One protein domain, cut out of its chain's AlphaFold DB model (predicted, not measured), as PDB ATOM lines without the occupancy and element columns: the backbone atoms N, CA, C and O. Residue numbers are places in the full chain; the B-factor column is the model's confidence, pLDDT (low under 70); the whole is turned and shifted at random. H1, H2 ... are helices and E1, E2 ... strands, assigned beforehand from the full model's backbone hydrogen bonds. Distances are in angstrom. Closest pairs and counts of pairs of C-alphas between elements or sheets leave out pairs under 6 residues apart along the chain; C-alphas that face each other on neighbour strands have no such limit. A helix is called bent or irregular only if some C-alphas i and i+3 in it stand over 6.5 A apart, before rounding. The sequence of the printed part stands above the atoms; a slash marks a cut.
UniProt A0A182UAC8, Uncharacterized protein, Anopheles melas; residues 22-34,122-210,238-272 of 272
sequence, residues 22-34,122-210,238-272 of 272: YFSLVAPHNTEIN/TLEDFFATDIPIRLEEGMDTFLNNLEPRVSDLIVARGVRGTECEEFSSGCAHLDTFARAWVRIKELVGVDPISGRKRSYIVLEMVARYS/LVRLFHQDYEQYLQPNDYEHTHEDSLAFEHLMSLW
ATOM      1  N   TYR A  22     -18.259 -35.673  53.331       86.31
ATOM      2  CA  TYR A  22     -16.857 -35.616  52.941       86.31
ATOM      3  C   TYR A  22     -16.638 -36.457  51.689       86.31
ATOM      4  O   TYR A  22     -17.129 -37.587  51.606       86.31
ATOM      5  N   PHE A  23     -15.921 -35.889  50.728       88.31
ATOM      6  CA  PHE A  23     -15.444 -36.595  49.547       88.31
ATOM      7  C   PHE A  23     -13.971 -36.919  49.724       88.31
ATOM      8  O   PHE A  23     -13.188 -36.050  50.111       88.31
ATOM      9  N   SER A  24     -13.609 -38.153  49.414       90.56
ATOM     10  CA  SER A  24     -12.244 -38.652  49.483       90.56
ATOM     11  C   SER A  24     -11.863 -39.330  48.172       90.56
ATOM     12  O   SER A  24     -12.713 -39.702  47.355       90.56
ATOM     13  N   LEU A  25     -10.556 -39.462  47.966       91.88
ATOM     14  CA  LEU A  25     -10.016 -40.303  46.909       91.88
ATOM     15  C   LEU A  25      -9.947 -41.739  47.409       91.88
ATOM     16  O   LEU A  25      -9.446 -42.015  48.499       91.88
ATOM     17  N   VAL A  26     -10.440 -42.652  46.590       91.31
ATOM     18  CA  VAL A  26     -10.303 -44.086  46.795       91.31
ATOM     19  C   VAL A  26      -9.284 -44.589  45.795       91.31
ATOM     20  O   VAL A  26      -9.508 -44.499  44.587       91.31
ATOM     21  N   ALA A  27      -8.172 -45.110  46.294       91.19
ATOM     22  CA  ALA A  27      -7.057 -45.565  45.483       91.19
ATOM     23  C   ALA A  27      -6.895 -47.091  45.584       91.19
ATOM     24  O   ALA A  27      -7.237 -47.688  46.611       91.19
ATOM     25  N   PRO A  28      -6.403 -47.753  44.526       89.06
ATOM     26  CA  PRO A  28      -6.000 -49.146  44.614       89.06
ATOM     27  C   PRO A  28      -4.732 -49.286  45.461       89.06
ATOM     28  O   PRO A  28      -3.842 -48.438  45.413       89.06
ATOM     29  N   HIS A  29      -4.628 -50.383  46.209       83.25
ATOM     30  CA  HIS A  29      -3.365 -50.753  46.840       83.25
ATOM     31  C   HIS A  29      -2.367 -51.185  45.768       83.25
ATOM     32  O   HIS A  29      -2.671 -52.064  44.959       83.25
ATOM     33  N   ASN A  30      -1.157 -50.632  45.817       73.12
ATOM     34  CA  ASN A  30      -0.059 -51.168  45.030       73.12
ATOM     35  C   ASN A  30       0.572 -52.341  45.794       73.12
ATOM     36  O   ASN A  30       1.208 -52.156  46.834       73.12
ATOM     37  N   THR A  31       0.344 -53.563  45.317       64.62
ATOM     38  CA  THR A  31       0.839 -54.795  45.952       64.62
ATOM     39  C   THR A  31       2.249 -55.174  45.502       64.62
ATOM     40  O   THR A  31       2.762 -56.209  45.922       64.62
ATOM     41  N   GLU A  32       2.900 -54.346  44.681       62.25
ATOM     42  CA  GLU A  32       4.261 -54.590  44.219       62.25
ATOM     43  C   GLU A  32       5.267 -54.499  45.374       62.25
ATOM     44  O   GLU A  32       5.605 -53.429  45.888       62.25
ATOM     45  N   ILE A  33       5.764 -55.662  45.793       62.84
ATOM     46  CA  ILE A  33       6.833 -55.764  46.782       62.84
ATOM     47  C   ILE A  33       8.167 -55.621  46.047       62.84
ATOM     48  O   ILE A  33       8.655 -56.561  45.419       62.84
ATOM     49  N   ASN A  34       8.807 -54.460  46.179       63.03
ATOM     50  CA  ASN A  34      10.185 -54.248  45.724       63.03
ATOM     51  C   ASN A  34      11.187 -54.942  46.665       63.03
ATOM     52  O   ASN A  34      11.953 -54.298  47.383       63.03
ATOM     53  N   THR A 122      -1.933 -38.334  52.699       88.69
ATOM     54  CA  THR A 122      -2.261 -36.986  52.238       88.69
ATOM     55  C   THR A 122      -2.586 -36.973  50.748       88.69
ATOM     56  O   THR A 122      -2.199 -37.870  49.993       88.69
ATOM     57  N   LEU A 123      -3.291 -35.933  50.312       89.12
ATOM     58  CA  LEU A 123      -3.520 -35.654  48.903       89.12
ATOM     59  C   LEU A 123      -2.196 -35.399  48.188       89.12
ATOM     60  O   LEU A 123      -2.033 -35.840  47.059       89.12
ATOM     61  N   GLU A 124      -1.233 -34.740  48.838       89.56
ATOM     62  CA  GLU A 124       0.091 -34.499  48.255       89.56
ATOM     63  C   GLU A 124       0.858 -35.805  48.021       89.56
ATOM     64  O   GLU A 124       1.388 -36.001  46.929       89.56
ATOM     65  N   ASP A 125       0.841 -36.734  48.984       89.44
ATOM     66  CA  ASP A 125       1.435 -38.068  48.821       89.44
ATOM     67  C   ASP A 125       0.753 -38.832  47.684       89.44
ATOM     68  O   ASP A 125       1.412 -39.476  46.868       89.44
ATOM     69  N   PHE A 126      -0.576 -38.740  47.595       91.19
ATOM     70  CA  PHE A 126      -1.328 -39.372  46.519       91.19
ATOM     71  C   PHE A 126      -0.981 -38.744  45.165       91.19
ATOM     72  O   PHE A 126      -0.718 -39.457  44.197       91.19
ATOM     73  N   PHE A 127      -0.900 -37.418  45.090       90.69
ATOM     74  CA  PHE A 127      -0.473 -36.722  43.884       90.69
ATOM     75  C   PHE A 127       1.017 -36.931  43.576       90.69
ATOM     76  O   PHE A 127       1.444 -36.672  42.459       90.69
ATOM     77  N   ALA A 128       1.831 -37.452  44.493       88.88
ATOM     78  CA  ALA A 128       3.179 -37.911  44.164       88.88
ATOM     79  C   ALA A 128       3.176 -39.277  43.450       88.88
ATOM     80  O   ALA A 128       4.126 -39.593  42.735       88.88
ATOM     81  N   THR A 129       2.115 -40.075  43.604       86.00
ATOM     82  CA  THR A 129       1.940 -41.333  42.858       86.00
ATOM     83  C   THR A 129       1.543 -41.070  41.404       86.00
ATOM     84  O   THR A 129       1.020 -40.003  41.103       86.00
ATOM     85  N   ASP A 130       1.745 -42.032  40.503       87.00
ATOM     86  CA  ASP A 130       1.323 -41.939  39.090       87.00
ATOM     87  C   ASP A 130      -0.023 -42.647  38.830       87.00
ATOM     88  O   ASP A 130      -0.284 -43.179  37.754       87.00
ATOM     89  N   ILE A 131      -0.881 -42.723  39.853       90.12
ATOM     90  CA  ILE A 131      -2.161 -43.430  39.754       90.12
ATOM     91  C   ILE A 131      -3.171 -42.549  38.991       90.12
ATOM     92  O   ILE A 131      -3.445 -41.423  39.428       90.12
ATOM     93  N   PRO A 132      -3.764 -43.037  37.883       92.19
ATOM     94  CA  PRO A 132      -4.798 -42.309  37.153       92.19
ATOM     95  C   PRO A 132      -6.092 -42.206  37.965       92.19
ATOM     96  O   PRO A 132      -6.423 -43.096  38.749       92.19
ATOM     97  N   ILE A 133      -6.862 -41.138  37.751       93.19
ATOM     98  CA  ILE A 133      -8.110 -40.874  38.474       93.19
ATOM     99  C   ILE A 133      -9.285 -40.990  37.510       93.19
ATOM    100  O   ILE A 133      -9.407 -40.238  36.549       93.19
ATOM    101  N   ARG A 134     -10.192 -41.918  37.791       91.75
ATOM    102  CA  ARG A 134     -11.453 -42.093  37.080       91.75
ATOM    103  C   ARG A 134     -12.350 -40.873  37.293       91.75
ATOM    104  O   ARG A 134     -12.734 -40.570  38.424       91.75
ATOM    105  N   LEU A 135     -12.756 -40.254  36.190       89.69
ATOM    106  CA  LEU A 135     -13.757 -39.194  36.138       89.69
ATOM    107  C   LEU A 135     -15.029 -39.717  35.459       89.69
ATOM    108  O   LEU A 135     -14.999 -40.217  34.330       89.69
ATOM    109  N   GLU A 136     -16.146 -39.641  36.181       84.50
ATOM    110  CA  GLU A 136     -17.472 -39.990  35.673       84.50
ATOM    111  C   GLU A 136     -18.084 -38.814  34.895       84.50
ATOM    112  O   GLU A 136     -17.821 -37.645  35.188       84.50
ATOM    113  N   GLU A 137     -18.915 -39.122  33.898       80.81
ATOM    114  CA  GLU A 137     -19.645 -38.104  33.139       80.81
ATOM    115  C   GLU A 137     -20.540 -37.274  34.074       80.81
ATOM    116  O   GLU A 137     -21.325 -37.811  34.855       80.81
ATOM    117  N   GLY A 138     -20.422 -35.946  33.999       77.56
ATOM    118  CA  GLY A 138     -21.169 -35.018  34.854       77.56
ATOM    119  C   GLY A 138     -20.458 -34.606  36.147       77.56
ATOM    120  O   GLY A 138     -21.025 -33.837  36.921       77.56
ATOM    121  N   MET A 139     -19.217 -35.051  36.377       81.75
ATOM    122  CA  MET A 139     -18.393 -34.569  37.495       81.75
ATOM    123  C   MET A 139     -17.814 -33.162  37.296       81.75
ATOM    124  O   MET A 139     -17.294 -32.589  38.250       81.75
ATOM    125  N   ASP A 140     -17.923 -32.569  36.107       83.50
ATOM    126  CA  ASP A 140     -17.335 -31.256  35.805       83.50
ATOM    127  C   ASP A 140     -17.833 -30.159  36.758       83.50
ATOM    128  O   ASP A 140     -17.064 -29.321  37.223       83.50
ATOM    129  N   THR A 141     -19.119 -30.194  37.120       81.75
ATOM    130  CA  THR A 141     -19.714 -29.250  38.078       81.75
ATOM    131  C   THR A 141     -19.129 -29.407  39.478       81.75
ATOM    132  O   THR A 141     -18.903 -28.414  40.163       81.75
ATOM    133  N   PHE A 142     -18.847 -30.642  39.894       83.44
ATOM    134  CA  PHE A 142     -18.186 -30.926  41.160       83.44
ATOM    135  C   PHE A 142     -16.740 -30.423  41.150       83.44
ATOM    136  O   PHE A 142     -16.338 -29.751  42.096       83.44
ATOM    137  N   LEU A 143     -15.987 -30.696  40.080       86.38
ATOM    138  CA  LEU A 143     -14.586 -30.283  39.950       86.38
ATOM    139  C   LEU A 143     -14.433 -28.758  39.930       86.38
ATOM    140  O   LEU A 143     -13.529 -28.237  40.573       86.38
ATOM    141  N   ASN A 144     -15.356 -28.042  39.284       86.06
ATOM    142  CA  ASN A 144     -15.368 -26.576  39.259       86.06
ATOM    143  C   ASN A 144     -15.595 -25.933  40.640       86.06
ATOM    144  O   ASN A 144     -15.256 -24.767  40.832       86.06
ATOM    145  N   ASN A 145     -16.180 -26.668  41.588       84.81
ATOM    146  CA  ASN A 145     -16.416 -26.202  42.956       84.81
ATOM    147  C   ASN A 145     -15.264 -26.548  43.917       84.81
ATOM    148  O   ASN A 145     -15.308 -26.155  45.084       84.81
ATOM    149  N   LEU A 146     -14.264 -27.309  43.460       87.06
ATOM    150  CA  LEU A 146     -13.079 -27.629  44.248       87.06
ATOM    151  C   LEU A 146     -12.086 -26.466  44.253       87.06
ATOM    152  O   LEU A 146     -12.176 -25.519  43.473       87.06
ATOM    153  N   GLU A 147     -11.098 -26.559  45.140       87.75
ATOM    154  CA  GLU A 147      -9.950 -25.667  45.081       87.75
ATOM    155  C   GLU A 147      -9.238 -25.816  43.720       87.75
ATOM    156  O   GLU A 147      -8.901 -26.947  43.355       87.75
ATOM    157  N   PRO A 148      -8.949 -24.711  42.999       88.50
ATOM    158  CA  PRO A 148      -8.396 -24.764  41.643       88.50
ATOM    159  C   PRO A 148      -7.131 -25.623  41.520       88.50
ATOM    160  O   PRO A 148      -6.960 -26.381  40.571       88.50
ATOM    161  N   ARG A 149      -6.251 -25.569  42.528       90.56
ATOM    162  CA  ARG A 149      -5.025 -26.378  42.548       90.56
ATOM    163  C   ARG A 149      -5.331 -27.877  42.555       90.56
ATOM    164  O   ARG A 149      -4.661 -28.644  41.871       90.56
ATOM    165  N   VAL A 150      -6.313 -28.298  43.347       89.06
ATOM    166  CA  VAL A 150      -6.689 -29.709  43.489       89.06
ATOM    167  C   VAL A 150      -7.473 -30.169  42.262       89.06
ATOM    168  O   VAL A 150      -7.212 -31.260  41.759       89.06
ATOM    169  N   SER A 151      -8.374 -29.335  41.729       91.25
ATOM    170  CA  SER A 151      -9.104 -29.654  40.497       91.25
ATOM    171  C   SER A 151      -8.162 -29.854  39.317       91.25
ATOM    172  O   SER A 151      -8.308 -30.840  38.601       91.25
ATOM    173  N   ASP A 152      -7.165 -28.983  39.143       91.81
ATOM    174  CA  ASP A 152      -6.217 -29.070  38.029       91.81
ATOM    175  C   ASP A 152      -5.387 -30.358  38.099       91.81
ATOM    176  O   ASP A 152      -5.205 -31.036  37.088       91.81
ATOM    177  N   LEU A 153      -4.939 -30.747  39.300       91.19
ATOM    178  CA  LEU A 153      -4.216 -32.005  39.521       91.19
ATOM    179  C   LEU A 153      -5.090 -33.235  39.246       91.19
ATOM    180  O   LEU A 153      -4.611 -34.217  38.676       91.19
ATOM    181  N   ILE A 154      -6.368 -33.179  39.625       91.50
ATOM    182  CA  ILE A 154      -7.320 -34.263  39.378       91.50
ATOM    183  C   ILE A 154      -7.616 -34.394  37.880       91.50
ATOM    184  O   ILE A 154      -7.580 -35.498  37.342       91.50
ATOM    185  N   VAL A 155      -7.869 -33.275  37.197       91.50
ATOM    186  CA  VAL A 155      -8.170 -33.240  35.759       91.50
ATOM    187  C   VAL A 155      -6.959 -33.665  34.932       91.50
ATOM    188  O   VAL A 155      -7.118 -34.423  33.979       91.50
ATOM    189  N   ALA A 156      -5.745 -33.258  35.317       91.50
ATOM    190  CA  ALA A 156      -4.512 -33.663  34.637       91.50
ATOM    191  C   ALA A 156      -4.303 -35.188  34.628       91.50
ATOM    192  O   ALA A 156      -3.656 -35.715  33.725       91.50
ATOM    193  N   ARG A 157      -4.863 -35.894  35.615       89.81
ATOM    194  CA  ARG A 157      -4.813 -37.361  35.753       89.81
ATOM    195  C   ARG A 157      -6.133 -38.039  35.417       89.81
ATOM    196  O   ARG A 157      -6.297 -39.231  35.678       89.81
ATOM    197  N   GLY A 158      -7.072 -37.269  34.882       89.69
ATOM    198  CA  GLY A 158      -8.426 -37.690  34.601       89.69
ATOM    199  C   GLY A 158      -8.476 -38.713  33.480       89.69
ATOM    200  O   GLY A 158      -8.128 -38.419  32.339       89.69
ATOM    201  N   VAL A 159      -8.976 -39.899  33.799       89.31
ATOM    202  CA  VAL A 159      -9.265 -40.971  32.849       89.31
ATOM    203  C   VAL A 159     -10.773 -41.178  32.791       89.31
ATOM    204  O   VAL A 159     -11.469 -41.089  33.806       89.31
ATOM    205  N   ARG A 160     -11.313 -41.438  31.598       86.06
ATOM    206  CA  ARG A 160     -12.759 -41.608  31.422       86.06
ATOM    207  C   ARG A 160     -13.258 -42.848  32.162       86.06
ATOM    208  O   ARG A 160     -12.613 -43.893  32.151       86.06
ATOM    209  N   GLY A 161     -14.468 -42.770  32.717       79.00
ATOM    210  CA  GLY A 161     -15.134 -43.903  33.376       79.00
ATOM    211  C   GLY A 161     -15.321 -45.162  32.518       79.00
ATOM    212  O   GLY A 161     -15.588 -46.228  33.069       79.00
ATOM    213  N   THR A 162     -15.168 -45.059  31.196       80.19
ATOM    214  CA  THR A 162     -15.178 -46.189  30.254       80.19
ATOM    215  C   THR A 162     -13.861 -46.961  30.204       80.19
ATOM    216  O   THR A 162     -13.856 -48.109  29.777       80.19
ATOM    217  N   GLU A 163     -12.747 -46.336  30.588       83.25
ATOM    218  CA  GLU A 163     -11.402 -46.918  30.493       83.25
ATOM    219  C   GLU A 163     -11.001 -47.647  31.781       83.25
ATOM    220  O   GLU A 163     -10.294 -48.649  31.725       83.25
ATOM    221  N   CYS A 164     -11.502 -47.192  32.932       83.75
ATOM    222  CA  CYS A 164     -11.273 -47.834  34.224       83.75
ATOM    223  C   CYS A 164     -12.586 -48.101  34.945       83.75
ATOM    224  O   CYS A 164     -13.377 -47.176  35.116       83.75
ATOM    225  N   GLU A 165     -12.789 -49.310  35.464       83.81
ATOM    226  CA  GLU A 165     -13.942 -49.648  36.308       83.81
ATOM    227  C   GLU A 165     -13.846 -49.041  37.725       83.81
ATOM    228  O   GLU A 165     -12.761 -48.725  38.225       83.81
ATOM    229  N   GLU A 166     -15.004 -48.863  38.372       80.69
ATOM    230  CA  GLU A 166     -15.121 -48.431  39.775       80.69
ATOM    231  C   GLU A 166     -14.464 -49.490  40.686       80.69
ATOM    232  O   GLU A 166     -14.783 -50.671  40.569       80.69
ATOM    233  N   PHE A 167     -13.561 -49.085  41.588       80.38
ATOM    234  CA  PHE A 167     -12.752 -49.997  42.429       80.38
ATOM    235  C   PHE A 167     -11.839 -50.972  41.653       80.38
ATOM    236  O   PHE A 167     -11.517 -52.057  42.143       80.38
ATOM    237  N   SER A 168     -11.399 -50.598  40.449       80.81
ATOM    238  CA  SER A 168     -10.369 -51.348  39.718       80.81
ATOM    239  C   SER A 168      -8.995 -51.270  40.402       80.81
ATOM    240  O   SER A 168      -8.731 -50.389  41.217       80.81
ATOM    241  N   SER A 169      -8.093 -52.193  40.057       80.94
ATOM    242  CA  SER A 169      -6.720 -52.225  40.585       80.94
ATOM    243  C   SER A 169      -5.796 -51.162  39.986       80.94
ATOM    244  O   SER A 169      -4.689 -50.985  40.478       80.94
ATOM    245  N   GLY A 170      -6.212 -50.494  38.907       83.94
ATOM    246  CA  GLY A 170      -5.350 -49.585  38.149       83.94
ATOM    247  C   GLY A 170      -5.652 -48.105  38.339       83.94
ATOM    248  O   GLY A 170      -4.809 -47.284  37.998       83.94
ATOM    249  N   CYS A 171      -6.835 -47.744  38.846       89.88
ATOM    250  CA  CYS A 171      -7.290 -46.355  38.822       89.88
ATOM    251  C   CYS A 171      -7.960 -45.973  40.140       89.88
ATOM    252  O   CYS A 171      -8.759 -46.723  40.703       89.88
ATOM    253  N   ALA A 172      -7.647 -44.774  40.616       92.06
ATOM    254  CA  ALA A 172      -8.344 -44.155  41.723       92.06
ATOM    255  C   ALA A 172      -9.694 -43.597  41.264       92.06
ATOM    256  O   ALA A 172      -9.924 -43.391  40.075       92.06
ATOM    257  N   HIS A 173     -10.600 -43.323  42.191       91.81
ATOM    258  CA  HIS A 173     -11.847 -42.619  41.899       91.81
ATOM    259  C   HIS A 173     -12.251 -41.730  43.072       91.81
ATOM    260  O   HIS A 173     -11.765 -41.889  44.191       91.81
ATOM    261  N   LEU A 174     -13.138 -40.780  42.802       90.62
ATOM    262  CA  LEU A 174     -13.715 -39.903  43.814       90.62
ATOM    263  C   LEU A 174     -15.043 -40.483  44.290       90.62
ATOM    264  O   LEU A 174     -15.910 -40.798  43.476       90.62
ATOM    265  N   ASP A 175     -15.218 -40.591  45.602       89.31
ATOM    266  CA  ASP A 175     -16.495 -40.988  46.190       89.31
ATOM    267  C   ASP A 175     -16.710 -40.290  47.538       89.31
ATOM    268  O   ASP A 175     -15.811 -39.691  48.134       89.31
ATOM    269  N   THR A 176     -17.942 -40.349  48.026       87.62
ATOM    270  CA  THR A 176     -18.243 -39.987  49.408       87.62
ATOM    271  C   THR A 176     -17.596 -40.992  50.349       87.62
ATOM    272  O   THR A 176     -17.728 -42.203  50.156       87.62
ATOM    273  N   PHE A 177     -16.969 -40.491  51.411       85.81
ATOM    274  CA  PHE A 177     -16.295 -41.322  52.404       85.81
ATOM    275  C   PHE A 177     -17.205 -42.462  52.912       85.81
ATOM    276  O   PHE A 177     -16.814 -43.627  52.924       85.81
ATOM    277  N   ALA A 178     -18.460 -42.136  53.249       81.88
ATOM    278  CA  ALA A 178     -19.452 -43.094  53.737       81.88
ATOM    279  C   ALA A 178     -19.678 -44.272  52.775       81.88
ATOM    280  O   ALA A 178     -19.735 -45.430  53.192       81.88
ATOM    281  N   ARG A 179     -19.831 -43.975  51.479       85.62
ATOM    282  CA  ARG A 179     -20.086 -44.990  50.457       85.62
ATOM    283  C   ARG A 179     -18.837 -45.814  50.191       85.62
ATOM    284  O   ARG A 179     -18.944 -47.039  50.145       85.62
ATOM    285  N   ALA A 180     -17.683 -45.160  50.065       87.25
ATOM    286  CA  ALA A 180     -16.399 -45.818  49.878       87.25
ATOM    287  C   ALA A 180     -16.120 -46.814  51.008       87.25
ATOM    288  O   ALA A 180     -15.766 -47.959  50.744       87.25
ATOM    289  N   TRP A 181     -16.370 -46.417  52.258       84.00
ATOM    290  CA  TRP A 181     -16.200 -47.270  53.430       84.00
ATOM    291  C   TRP A 181     -17.036 -48.549  53.348       84.00
ATOM    292  O   TRP A 181     -16.497 -49.654  53.427       84.00
ATOM    293  N   VAL A 182     -18.349 -48.411  53.137       83.31
ATOM    294  CA  VAL A 182     -19.258 -49.563  53.040       83.31
ATOM    295  C   VAL A 182     -18.879 -50.449  51.854       83.31
ATOM    296  O   VAL A 182     -18.789 -51.666  52.000       83.31
ATOM    297  N   ARG A 183     -18.574 -49.854  50.693       85.38
ATOM    298  CA  ARG A 183     -18.139 -50.590  49.499       85.38
ATOM    299  C   ARG A 183     -16.852 -51.369  49.742       85.38
ATOM    300  O   ARG A 183     -16.807 -52.553  49.430       85.38
ATOM    301  N   ILE A 184     -15.822 -50.760  50.320       83.81
ATOM    302  CA  ILE A 184     -14.548 -51.442  50.578       83.81
ATOM    303  C   ILE A 184     -14.735 -52.558  51.608       83.81
ATOM    304  O   ILE A 184     -14.212 -53.665  51.442       83.81
ATOM    305  N   LYS A 185     -15.521 -52.304  52.656       80.81
ATOM    306  CA  LYS A 185     -15.777 -53.283  53.710       80.81
ATOM    307  C   LYS A 185     -16.564 -54.492  53.199       80.81
ATOM    308  O   LYS A 185     -16.130 -55.619  53.431       80.81
ATOM    309  N   GLU A 186     -17.667 -54.266  52.492       78.19
ATOM    310  CA  GLU A 186     -18.637 -55.312  52.141       78.19
ATOM    311  C   GLU A 186     -18.468 -55.878  50.728       78.19
ATOM    312  O   GLU A 186     -18.688 -57.068  50.520       78.19
ATOM    313  N   LEU A 187     -18.093 -55.048  49.751       72.69
ATOM    314  CA  LEU A 187     -18.153 -55.391  48.324       72.69
ATOM    315  C   LEU A 187     -16.774 -55.626  47.700       72.69
ATOM    316  O   LEU A 187     -16.649 -56.432  46.780       72.69
ATOM    317  N   VAL A 188     -15.730 -54.955  48.192       76.25
ATOM    318  CA  VAL A 188     -14.365 -55.180  47.706       76.25
ATOM    319  C   VAL A 188     -13.799 -56.440  48.353       76.25
ATOM    320  O   VAL A 188     -13.633 -56.528  49.575       76.25
ATOM    321  N   GLY A 189     -13.498 -57.427  47.511       71.75
ATOM    322  CA  GLY A 189     -12.859 -58.669  47.927       71.75
ATOM    323  C   GLY A 189     -11.485 -58.429  48.553       71.75
ATOM    324  O   GLY A 189     -10.774 -57.479  48.211       71.75
ATOM    325  N   VAL A 190     -11.120 -59.310  49.478       74.19
ATOM    326  CA  VAL A 190      -9.743 -59.413  49.962       74.19
ATOM    327  C   VAL A 190      -8.922 -60.077  48.862       74.19
ATOM    328  O   VAL A 190      -9.364 -61.048  48.246       74.19
ATOM    329  N   ASP A 191      -7.760 -59.515  48.564       70.31
ATOM    330  CA  ASP A 191      -6.830 -60.139  47.641       70.31
ATOM    331  C   ASP A 191      -6.220 -61.394  48.294       70.31
ATOM    332  O   ASP A 191      -5.612 -61.276  49.360       70.31
ATOM    333  N   PRO A 192      -6.380 -62.595  47.703       65.88
ATOM    334  CA  PRO A 192      -5.963 -63.849  48.336       65.88
ATOM    335  C   PRO A 192      -4.447 -63.957  48.544       65.88
ATOM    336  O   PRO A 192      -4.008 -64.747  49.373       65.88
ATOM    337  N   ILE A 193      -3.651 -63.183  47.800       64.88
ATOM    338  CA  ILE A 193      -2.186 -63.235  47.851       64.88
ATOM    339  C   ILE A 193      -1.642 -62.280  48.922       64.88
ATOM    340  O   ILE A 193      -0.746 -62.640  49.694       64.88
ATOM    341  N   SER A 194      -2.167 -61.052  48.978       65.75
ATOM    342  CA  SER A 194      -1.731 -60.043  49.952       65.75
ATOM    343  C   SER A 194      -2.482 -60.086  51.285       65.75
ATOM    344  O   SER A 194      -1.976 -59.536  52.261       65.75
ATOM    345  N   GLY A 195      -3.669 -60.696  51.342       67.31
ATOM    346  CA  GLY A 195      -4.550 -60.660  52.517       67.31
ATOM    347  C   GLY A 195      -5.167 -59.280  52.780       67.31
ATOM    348  O   GLY A 195      -5.886 -59.093  53.759       67.31
ATOM    349  N   ARG A 196      -4.918 -58.290  51.909       73.19
ATOM    350  CA  ARG A 196      -5.414 -56.916  52.048       73.19
ATOM    351  C   ARG A 196      -6.644 -56.663  51.191       73.19
ATOM    352  O   ARG A 196      -6.890 -57.313  50.174       73.19
ATOM    353  N   LYS A 197      -7.422 -55.655  51.582       80.75
ATOM    354  CA  LYS A 197      -8.448 -55.081  50.707       80.75
ATOM    355  C   LYS A 197      -7.768 -54.452  49.493       80.75
ATOM    356  O   LYS A 197      -6.757 -53.776  49.625       80.75
ATOM    357  N   ARG A 198      -8.337 -54.640  48.303       81.50
ATOM    358  CA  ARG A 198      -7.736 -54.157  47.042       81.50
ATOM    359  C   ARG A 198      -7.698 -52.637  46.899       81.50
ATOM    360  O   ARG A 198      -6.956 -52.125  46.069       81.50
ATOM    361  N   SER A 199      -8.477 -51.919  47.699       87.19
ATOM    362  CA  SER A 199      -8.566 -50.461  47.651       87.19
ATOM    363  C   SER A 199      -8.549 -49.890  49.060       87.19
ATOM    364  O   SER A 199      -9.037 -50.531  49.993       87.19
ATOM    365  N   TYR A 200      -8.021 -48.681  49.188       87.19
ATOM    366  CA  TYR A 200      -8.013 -47.899  50.416       87.19
ATOM    367  C   TYR A 200      -8.562 -46.496  50.162       87.19
ATOM    368  O   TYR A 200      -8.698 -46.050  49.021       87.19
ATOM    369  N   ILE A 201      -8.900 -45.806  51.247       89.19
ATOM    370  CA  ILE A 201      -9.390 -44.429  51.216       89.19
ATOM    371  C   ILE A 201      -8.246 -43.517  51.656       89.19
ATOM    372  O   ILE A 201      -7.674 -43.728  52.724       89.19
ATOM    373  N   VAL A 202      -7.928 -42.498  50.857       89.56
ATOM    374  CA  VAL A 202      -7.012 -41.427  51.265       89.56
ATOM    375  C   VAL A 202      -7.684 -40.638  52.391       89.56
ATOM    376  O   VAL A 202      -8.815 -40.173  52.239       89.56
ATOM    377  N   LEU A 203      -7.006 -40.534  53.537       83.81
ATOM    378  CA  LEU A 203      -7.578 -39.963  54.763       83.81
ATOM    379  C   LEU A 203      -7.825 -38.454  54.649       83.81
ATOM    380  O   LEU A 203      -8.762 -37.931  55.251       83.81
ATOM    381  N   GLU A 204      -6.992 -37.750  53.885       86.50
ATOM    382  CA  GLU A 204      -7.213 -36.341  53.595       86.50
ATOM    383  C   GLU A 204      -8.369 -36.157  52.597       86.50
ATOM    384  O   GLU A 204      -8.371 -36.688  51.485       86.50
ATOM    385  N   MET A 205      -9.375 -35.393  53.021       87.94
ATOM    386  CA  MET A 205     -10.601 -35.179  52.257       87.94
ATOM    387  C   MET A 205     -10.369 -34.167  51.135       87.94
ATOM    388  O   MET A 205      -9.853 -33.079  51.365       87.94
ATOM    389  N   VAL A 206     -10.855 -34.489  49.939       88.81
ATOM    390  CA  VAL A 206     -10.814 -33.607  48.764       88.81
ATOM    391  C   VAL A 206     -11.767 -32.430  48.931       88.81
ATOM    392  O   VAL A 206     -11.467 -31.310  48.529       88.81
ATOM    393  N   ALA A 207     -12.944 -32.683  49.508       85.88
ATOM    394  CA  ALA A 207     -13.949 -31.652  49.700       85.88
ATOM    395  C   ALA A 207     -14.860 -31.936  50.885       85.88
ATOM    396  O   ALA A 207     -15.205 -33.082  51.186       85.88
ATOM    397  N   ARG A 208     -15.330 -30.849  51.495       85.38
ATOM    398  CA  ARG A 208     -16.376 -30.858  52.512       85.38
ATOM    399  C   ARG A 208     -17.594 -30.114  51.983       85.38
ATOM    400  O   ARG A 208     -17.557 -28.898  51.828       85.38
ATOM    401  N   TYR A 209     -18.689 -30.834  51.775       78.50
ATOM    402  CA  TYR A 209     -19.961 -30.254  51.351       78.50
ATOM    403  C   TYR A 209     -20.939 -30.219  52.517       78.50
ATOM    404  O   TYR A 209     -21.319 -31.265  53.025       78.50
ATOM    405  N   SER A 210     -21.374 -29.030  52.927       69.25
ATOM    406  CA  SER A 210     -22.289 -28.812  54.062       69.25
ATOM    407  C   SER A 210     -23.760 -28.632  53.670       69.25
ATOM    408  O   SER A 210     -24.605 -28.433  54.539       69.25
ATOM    409  N   LEU A 238     -30.862 -36.050  67.664       88.69
ATOM    410  CA  LEU A 238     -30.621 -37.331  66.985       88.69
ATOM    411  C   LEU A 238     -29.622 -37.178  65.838       88.69
ATOM    412  O   LEU A 238     -28.713 -37.986  65.692       88.69
ATOM    413  N   VAL A 239     -29.751 -36.106  65.055       84.75
ATOM    414  CA  VAL A 239     -28.830 -35.831  63.944       84.75
ATOM    415  C   VAL A 239     -27.399 -35.627  64.440       84.75
ATOM    416  O   VAL A 239     -26.453 -36.110  63.826       84.75
ATOM    417  N   ARG A 240     -27.230 -34.948  65.580       85.38
ATOM    418  CA  ARG A 240     -25.907 -34.736  66.175       85.38
ATOM    419  C   ARG A 240     -25.286 -36.054  66.631       85.38
ATOM    420  O   ARG A 240     -24.095 -36.235  66.415       85.38
ATOM    421  N   LEU A 241     -26.079 -36.950  67.217       86.25
ATOM    422  CA  LEU A 241     -25.624 -38.284  67.611       86.25
ATOM    423  C   LEU A 241     -25.120 -39.070  66.391       86.25
ATOM    424  O   LEU A 241     -23.978 -39.510  66.379       86.25
ATOM    425  N   PHE A 242     -25.925 -39.144  65.324       82.19
ATOM    426  CA  PHE A 242     -25.514 -39.818  64.087       82.19
ATOM    427  C   PHE A 242     -24.283 -39.178  63.443       82.19
ATOM    428  O   PHE A 242     -23.455 -39.876  62.864       82.19
ATOM    429  N   HIS A 243     -24.148 -37.855  63.536       81.00
ATOM    430  CA  HIS A 243     -22.974 -37.161  63.028       81.00
ATOM    431  C   HIS A 243     -21.713 -37.495  63.830       81.00
ATOM    432  O   HIS A 243     -20.660 -37.675  63.234       81.00
ATOM    433  N   GLN A 244     -21.812 -37.617  65.155       81.75
ATOM    434  CA  GLN A 244     -20.685 -38.010  66.003       81.75
ATOM    435  C   GLN A 244     -20.232 -39.441  65.714       81.75
ATOM    436  O   GLN A 244     -19.037 -39.660  65.540       81.75
ATOM    437  N   ASP A 245     -21.172 -40.378  65.578       76.69
ATOM    438  CA  ASP A 245     -20.862 -41.750  65.157       76.69
ATOM    439  C   ASP A 245     -20.196 -41.755  63.773       76.69
ATOM    440  O   ASP A 245     -19.220 -42.464  63.535       76.69
ATOM    441  N   TYR A 246     -20.679 -40.907  62.859       74.94
ATOM    442  CA  TYR A 246     -20.090 -40.751  61.534       74.94
ATOM    443  C   TYR A 246     -18.663 -40.184  61.569       74.94
ATOM    444  O   TYR A 246     -17.785 -40.697  60.881       74.94
ATOM    445  N   GLU A 247     -18.407 -39.151  62.376       75.56
ATOM    446  CA  GLU A 247     -17.071 -38.572  62.544       75.56
ATOM    447  C   GLU A 247     -16.106 -39.512  63.268       75.56
ATOM    448  O   GLU A 247     -14.907 -39.471  62.995       75.56
ATOM    449  N   GLN A 248     -16.600 -40.391  64.142       74.12
ATOM    450  CA  GLN A 248     -15.777 -41.426  64.760       74.12
ATOM    451  C   GLN A 248     -15.197 -42.369  63.703       74.12
ATOM    452  O   GLN A 248     -14.011 -42.683  63.769       74.12
ATOM    453  N   TYR A 249     -15.977 -42.736  62.679       67.38
ATOM    454  CA  TYR A 249     -15.444 -43.523  61.568       67.38
ATOM    455  C   TYR A 249     -14.338 -42.795  60.812       67.38
ATOM    456  O   TYR A 249     -13.471 -43.462  60.278       67.38
ATOM    457  N   LEU A 250     -14.304 -41.461  60.779       66.75
ATOM    458  CA  LEU A 250     -13.245 -40.699  60.102       66.75
ATOM    459  C   LEU A 250     -11.908 -40.719  60.858       66.75
ATOM    460  O   LEU A 250     -10.899 -40.263  60.318       66.75
ATOM    461  N   GLN A 251     -11.872 -41.206  62.103       66.50
ATOM    462  CA  GLN A 251     -10.653 -41.181  62.904       66.50
ATOM    463  C   GLN A 251      -9.659 -42.266  62.457       66.50
ATOM    464  O   GLN A 251     -10.037 -43.432  62.372       66.50
ATOM    465  N   PRO A 252      -8.369 -41.928  62.246       56.94
ATOM    466  CA  PRO A 252      -7.356 -42.830  61.681       56.94
ATOM    467  C   PRO A 252      -7.159 -44.167  62.413       56.94
ATOM    468  O   PRO A 252      -6.621 -45.104  61.830       56.94
ATOM    469  N   ASN A 253      -7.570 -44.259  63.679       50.00
ATOM    470  CA  ASN A 253      -7.223 -45.372  64.559       50.00
ATOM    471  C   ASN A 253      -7.987 -46.675  64.265       50.00
ATOM    472  O   ASN A 253      -7.482 -47.735  64.610       50.00
ATOM    473  N   ASP A 254      -9.152 -46.628  63.607       49.69
ATOM    474  CA  ASP A 254      -9.932 -47.836  63.260       49.69
ATOM    475  C   ASP A 254      -9.571 -48.422  61.875       49.69
ATOM    476  O   ASP A 254     -10.123 -49.444  61.460       49.69
ATOM    477  N   TYR A 255      -8.641 -47.792  61.144       52.62
ATOM    478  CA  TYR A 255      -8.213 -48.223  59.804       52.62
ATOM    479  C   TYR A 255      -6.955 -49.090  59.802       52.62
ATOM    480  O   TYR A 255      -6.543 -49.544  58.733       52.62
ATOM    481  N   GLU A 256      -6.337 -49.330  60.961       47.84
ATOM    482  CA  GLU A 256      -5.266 -50.318  61.071       47.84
ATOM    483  C   GLU A 256      -5.873 -51.706  60.855       47.84
ATOM    484  O   GLU A 256      -6.436 -52.334  61.748       47.84
ATOM    485  N   HIS A 257      -5.828 -52.133  59.595       48.97
ATOM    486  CA  HIS A 257      -6.281 -53.429  59.137       48.97
ATOM    487  C   HIS A 257      -5.781 -54.536  60.062       48.97
ATOM    488  O   HIS A 257      -4.592 -54.630  60.365       48.97
ATOM    489  N   THR A 258      -6.716 -55.395  60.465       41.53
ATOM    490  CA  THR A 258      -6.455 -56.718  61.017       41.53
ATOM    491  C   THR A 258      -5.366 -57.387  60.186       41.53
ATOM    492  O   THR A 258      -5.574 -57.751  59.030       41.53
ATOM    493  N   HIS A 259      -4.173 -57.484  60.771       44.06
ATOM    494  CA  HIS A 259      -3.073 -58.267  60.240       44.06
ATOM    495  C   HIS A 259      -3.494 -59.736  60.247       44.06
ATOM    496  O   HIS A 259      -3.385 -60.401  61.274       44.06
ATOM    497  N   GLU A 260      -3.967 -60.240  59.113       48.03
ATOM    498  CA  GLU A 260      -4.133 -61.673  58.911       48.03
ATOM    499  C   GLU A 260      -3.283 -62.149  57.724       48.03
ATOM    500  O   GLU A 260      -3.268 -61.570  56.640       48.03
ATOM    501  N   ASP A 261      -2.554 -63.222  58.029       52.56
ATOM    502  CA  ASP A 261      -1.767 -64.134  57.207       52.56
ATOM    503  C   ASP A 261      -0.296 -63.850  56.840       52.56
ATOM    504  O   ASP A 261       0.164 -62.767  56.470       52.56
ATOM    505  N   SER A 262       0.451 -64.947  57.001       54.06
ATOM    506  CA  SER A 262       1.903 -65.117  56.969       54.06
ATOM    507  C   SER A 262       2.521 -64.915  55.576       54.06
ATOM    508  O   SER A 262       1.836 -64.875  54.555       54.06
ATOM    509  N   LEU A 263       3.849 -64.750  55.530       57.69
ATOM    510  CA  LEU A 263       4.618 -64.689  54.281       57.69
ATOM    511  C   LEU A 263       4.475 -66.007  53.506       57.69
ATOM    512  O   LEU A 263       4.977 -67.040  53.945       57.69
ATOM    513  N   ALA A 264       3.831 -65.965  52.340       61.00
ATOM    514  CA  ALA A 264       3.810 -67.089  51.407       61.00
ATOM    515  C   ALA A 264       5.079 -67.123  50.538       61.00
ATOM    516  O   ALA A 264       5.680 -66.090  50.242       61.00
ATOM    517  N   PHE A 265       5.456 -68.320  50.085       61.12
ATOM    518  CA  PHE A 265       6.616 -68.548  49.213       61.12
ATOM    519  C   PHE A 265       6.555 -67.741  47.905       61.12
ATOM    520  O   PHE A 265       7.579 -67.288  47.405       61.12
ATOM    521  N   GLU A 266       5.346 -67.494  47.396       60.53
ATOM    522  CA  GLU A 266       5.091 -66.696  46.191       60.53
ATOM    523  C   GLU A 266       5.667 -65.275  46.294       60.53
ATOM    524  O   GLU A 266       6.137 -64.722  45.302       60.53
ATOM    525  N   HIS A 267       5.724 -64.718  47.510       57.78
ATOM    526  CA  HIS A 267       6.295 -63.396  47.779       57.78
ATOM    527  C   HIS A 267       7.821 -63.369  47.730       57.78
ATOM    528  O   HIS A 267       8.373 -62.283  47.735       57.78
ATOM    529  N   LEU A 268       8.509 -64.517  47.706       64.31
ATOM    530  CA  LEU A 268       9.978 -64.621  47.654       64.31
ATOM    531  C   LEU A 268      10.492 -65.005  46.261       64.31
ATOM    532  O   LEU A 268      11.697 -65.166  46.070       64.31
ATOM    533  N   MET A 269       9.595 -65.153  45.284       57.78
ATOM    534  CA  MET A 269       9.930 -65.697  43.969       57.78
ATOM    535  C   MET A 269      10.860 -64.792  43.152       57.78
ATOM    536  O   MET A 269      11.562 -65.291  42.288       57.78
ATOM    537  N   SER A 270      10.924 -63.488  43.441       53.12
ATOM    538  CA  SER A 270      11.866 -62.571  42.776       53.12
ATOM    539  C   SER A 270      13.296 -62.623  43.329       53.12
ATOM    540  O   SER A 270      14.168 -61.923  42.819       53.12
ATOM    541  N   LEU A 271      13.549 -63.430  44.368       57.78
ATOM    542  CA  LEU A 271      14.895 -63.719  44.885       57.78
ATOM    543  C   LEU A 271      15.527 -64.965  44.253       57.78
ATOM    544  O   LEU A 271      16.711 -65.215  44.481       57.78
ATOM    545  N   TRP A 272      14.733 -65.739  43.510       53.22
ATOM    546  CA  TRP A 272      15.143 -66.919  42.755       53.22
ATOM    547  C   TRP A 272      15.329 -66.573  41.279       53.22
ATOM    548  O   TRP A 272      16.265 -67.144  40.677       53.22
TER     549      TRP A 272
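What this domain is: This is residues 22 to 34, 122 to 210 and 238 to 272 of the 272 residues of an uncharacterized protein of Anopheles melas (UniProt A0A182UAC8). A twisted, branched sheet has H4 packed over E1 and E5 on one face, while H3 stands beside E2, with H1 and H2 near H3. Past H4, a tail runs from H5, whose residues 238 to 245 stick out, through a long unnamed stretch to H6, far from the sheet. The printed part has 137 residues, with six named helices and six named strands, along the chain E1 H1 E2 H2 H3 E3 E4 H4 E5 E6 H5 H6; E1 is antiparallel to its neighbours E4, E5 and E6, E2 is parallel to its neighbours E3 and E4, and the class is mixed, helices and strands. It is only just compact, close to loose, with a radius of gyration of the C-alphas of 16.7 A and spans of 52 by 40 by 25 A.

How they stand to each other: Start at E1, residues 22 to 28, which has three antiparallel neighbours. E4, residues 172 to 176, lies on one side of it, with N 26 and O 173 at 2.8 A; E5, residues 199 to 201, and E6, residues 207 to 209, lie on the other side, with N 27 and O 200 at 2.9 A and N 23 and O 207 at 2.9 A. E4 has E1 on one side and, on the other side, E2, residues 133 to 135, parallel to E4, with N 134 and O 172 at 2.7 A; the edge strand E3, residues 158 to 160, is parallel to E2, with N 135 and O 159 at 2.8 A. H4, residues 177 to 187, lies over E1 and E5 at a height over the sheet of 8.7 A and runs along the strands, at 23 degrees to E5 on the local plane; its closest C-alpha to E1 is that of Phe 177, 5.6 A from Phe 23. H3, residues 148 to 156, stands at the sheet's level, and H1, residues 123 to 128, only grazes the sheet with residues 123 to 126. H2, residues 140 to 144, is close to H3 but not clearly touching, the closest C-alphas being Leu 143 and Ser 151, 5.5 A. E2, H2, H3 and E3 form a strand-helix-strand unit, two parallel strands joined through helices, with a right-handed crossover. H5, residues 238 to 249, is near H4; H6, residues 265 to 271, is apart from H4. In H1 to H5 every O i to N i+4 pair is within hydrogen-bond range; in H6 0 of 3 are, but 3 of 4 O i to N i+3 pairs.

Where its parts are: Find C-alpha 22 at (-16.857, -35.616, 52.941); from there E1 runs 19.2 A to C-alpha 28. H5 begins at C-alpha 238, (-30.621, -37.331, 66.985), and is 17.3 A long; H4 is 14.8 A, E4 13.2 A and H3 12.0 A. H6 is irregular, C-alphas 267 and 270 being 7.5 A apart, and ends at C-alpha 271, (14.895, -63.719, 44.885).

The domain as a whole: The C-alphas of Leu 238 and Trp 272 are the two farthest apart, 59.6 A. Residues 35 to 121 and 211 to 237 are not printed, with C-alpha gaps of 22.3 A from 34 to 122 and 17.6 A from 210 to 238. Of the links printed whole, E3 to E4, H4 to E5 and H5 to H6 are long. Confidence is under 70 at residues 31 to 34, 192 to 195, 210 and 249 to 272.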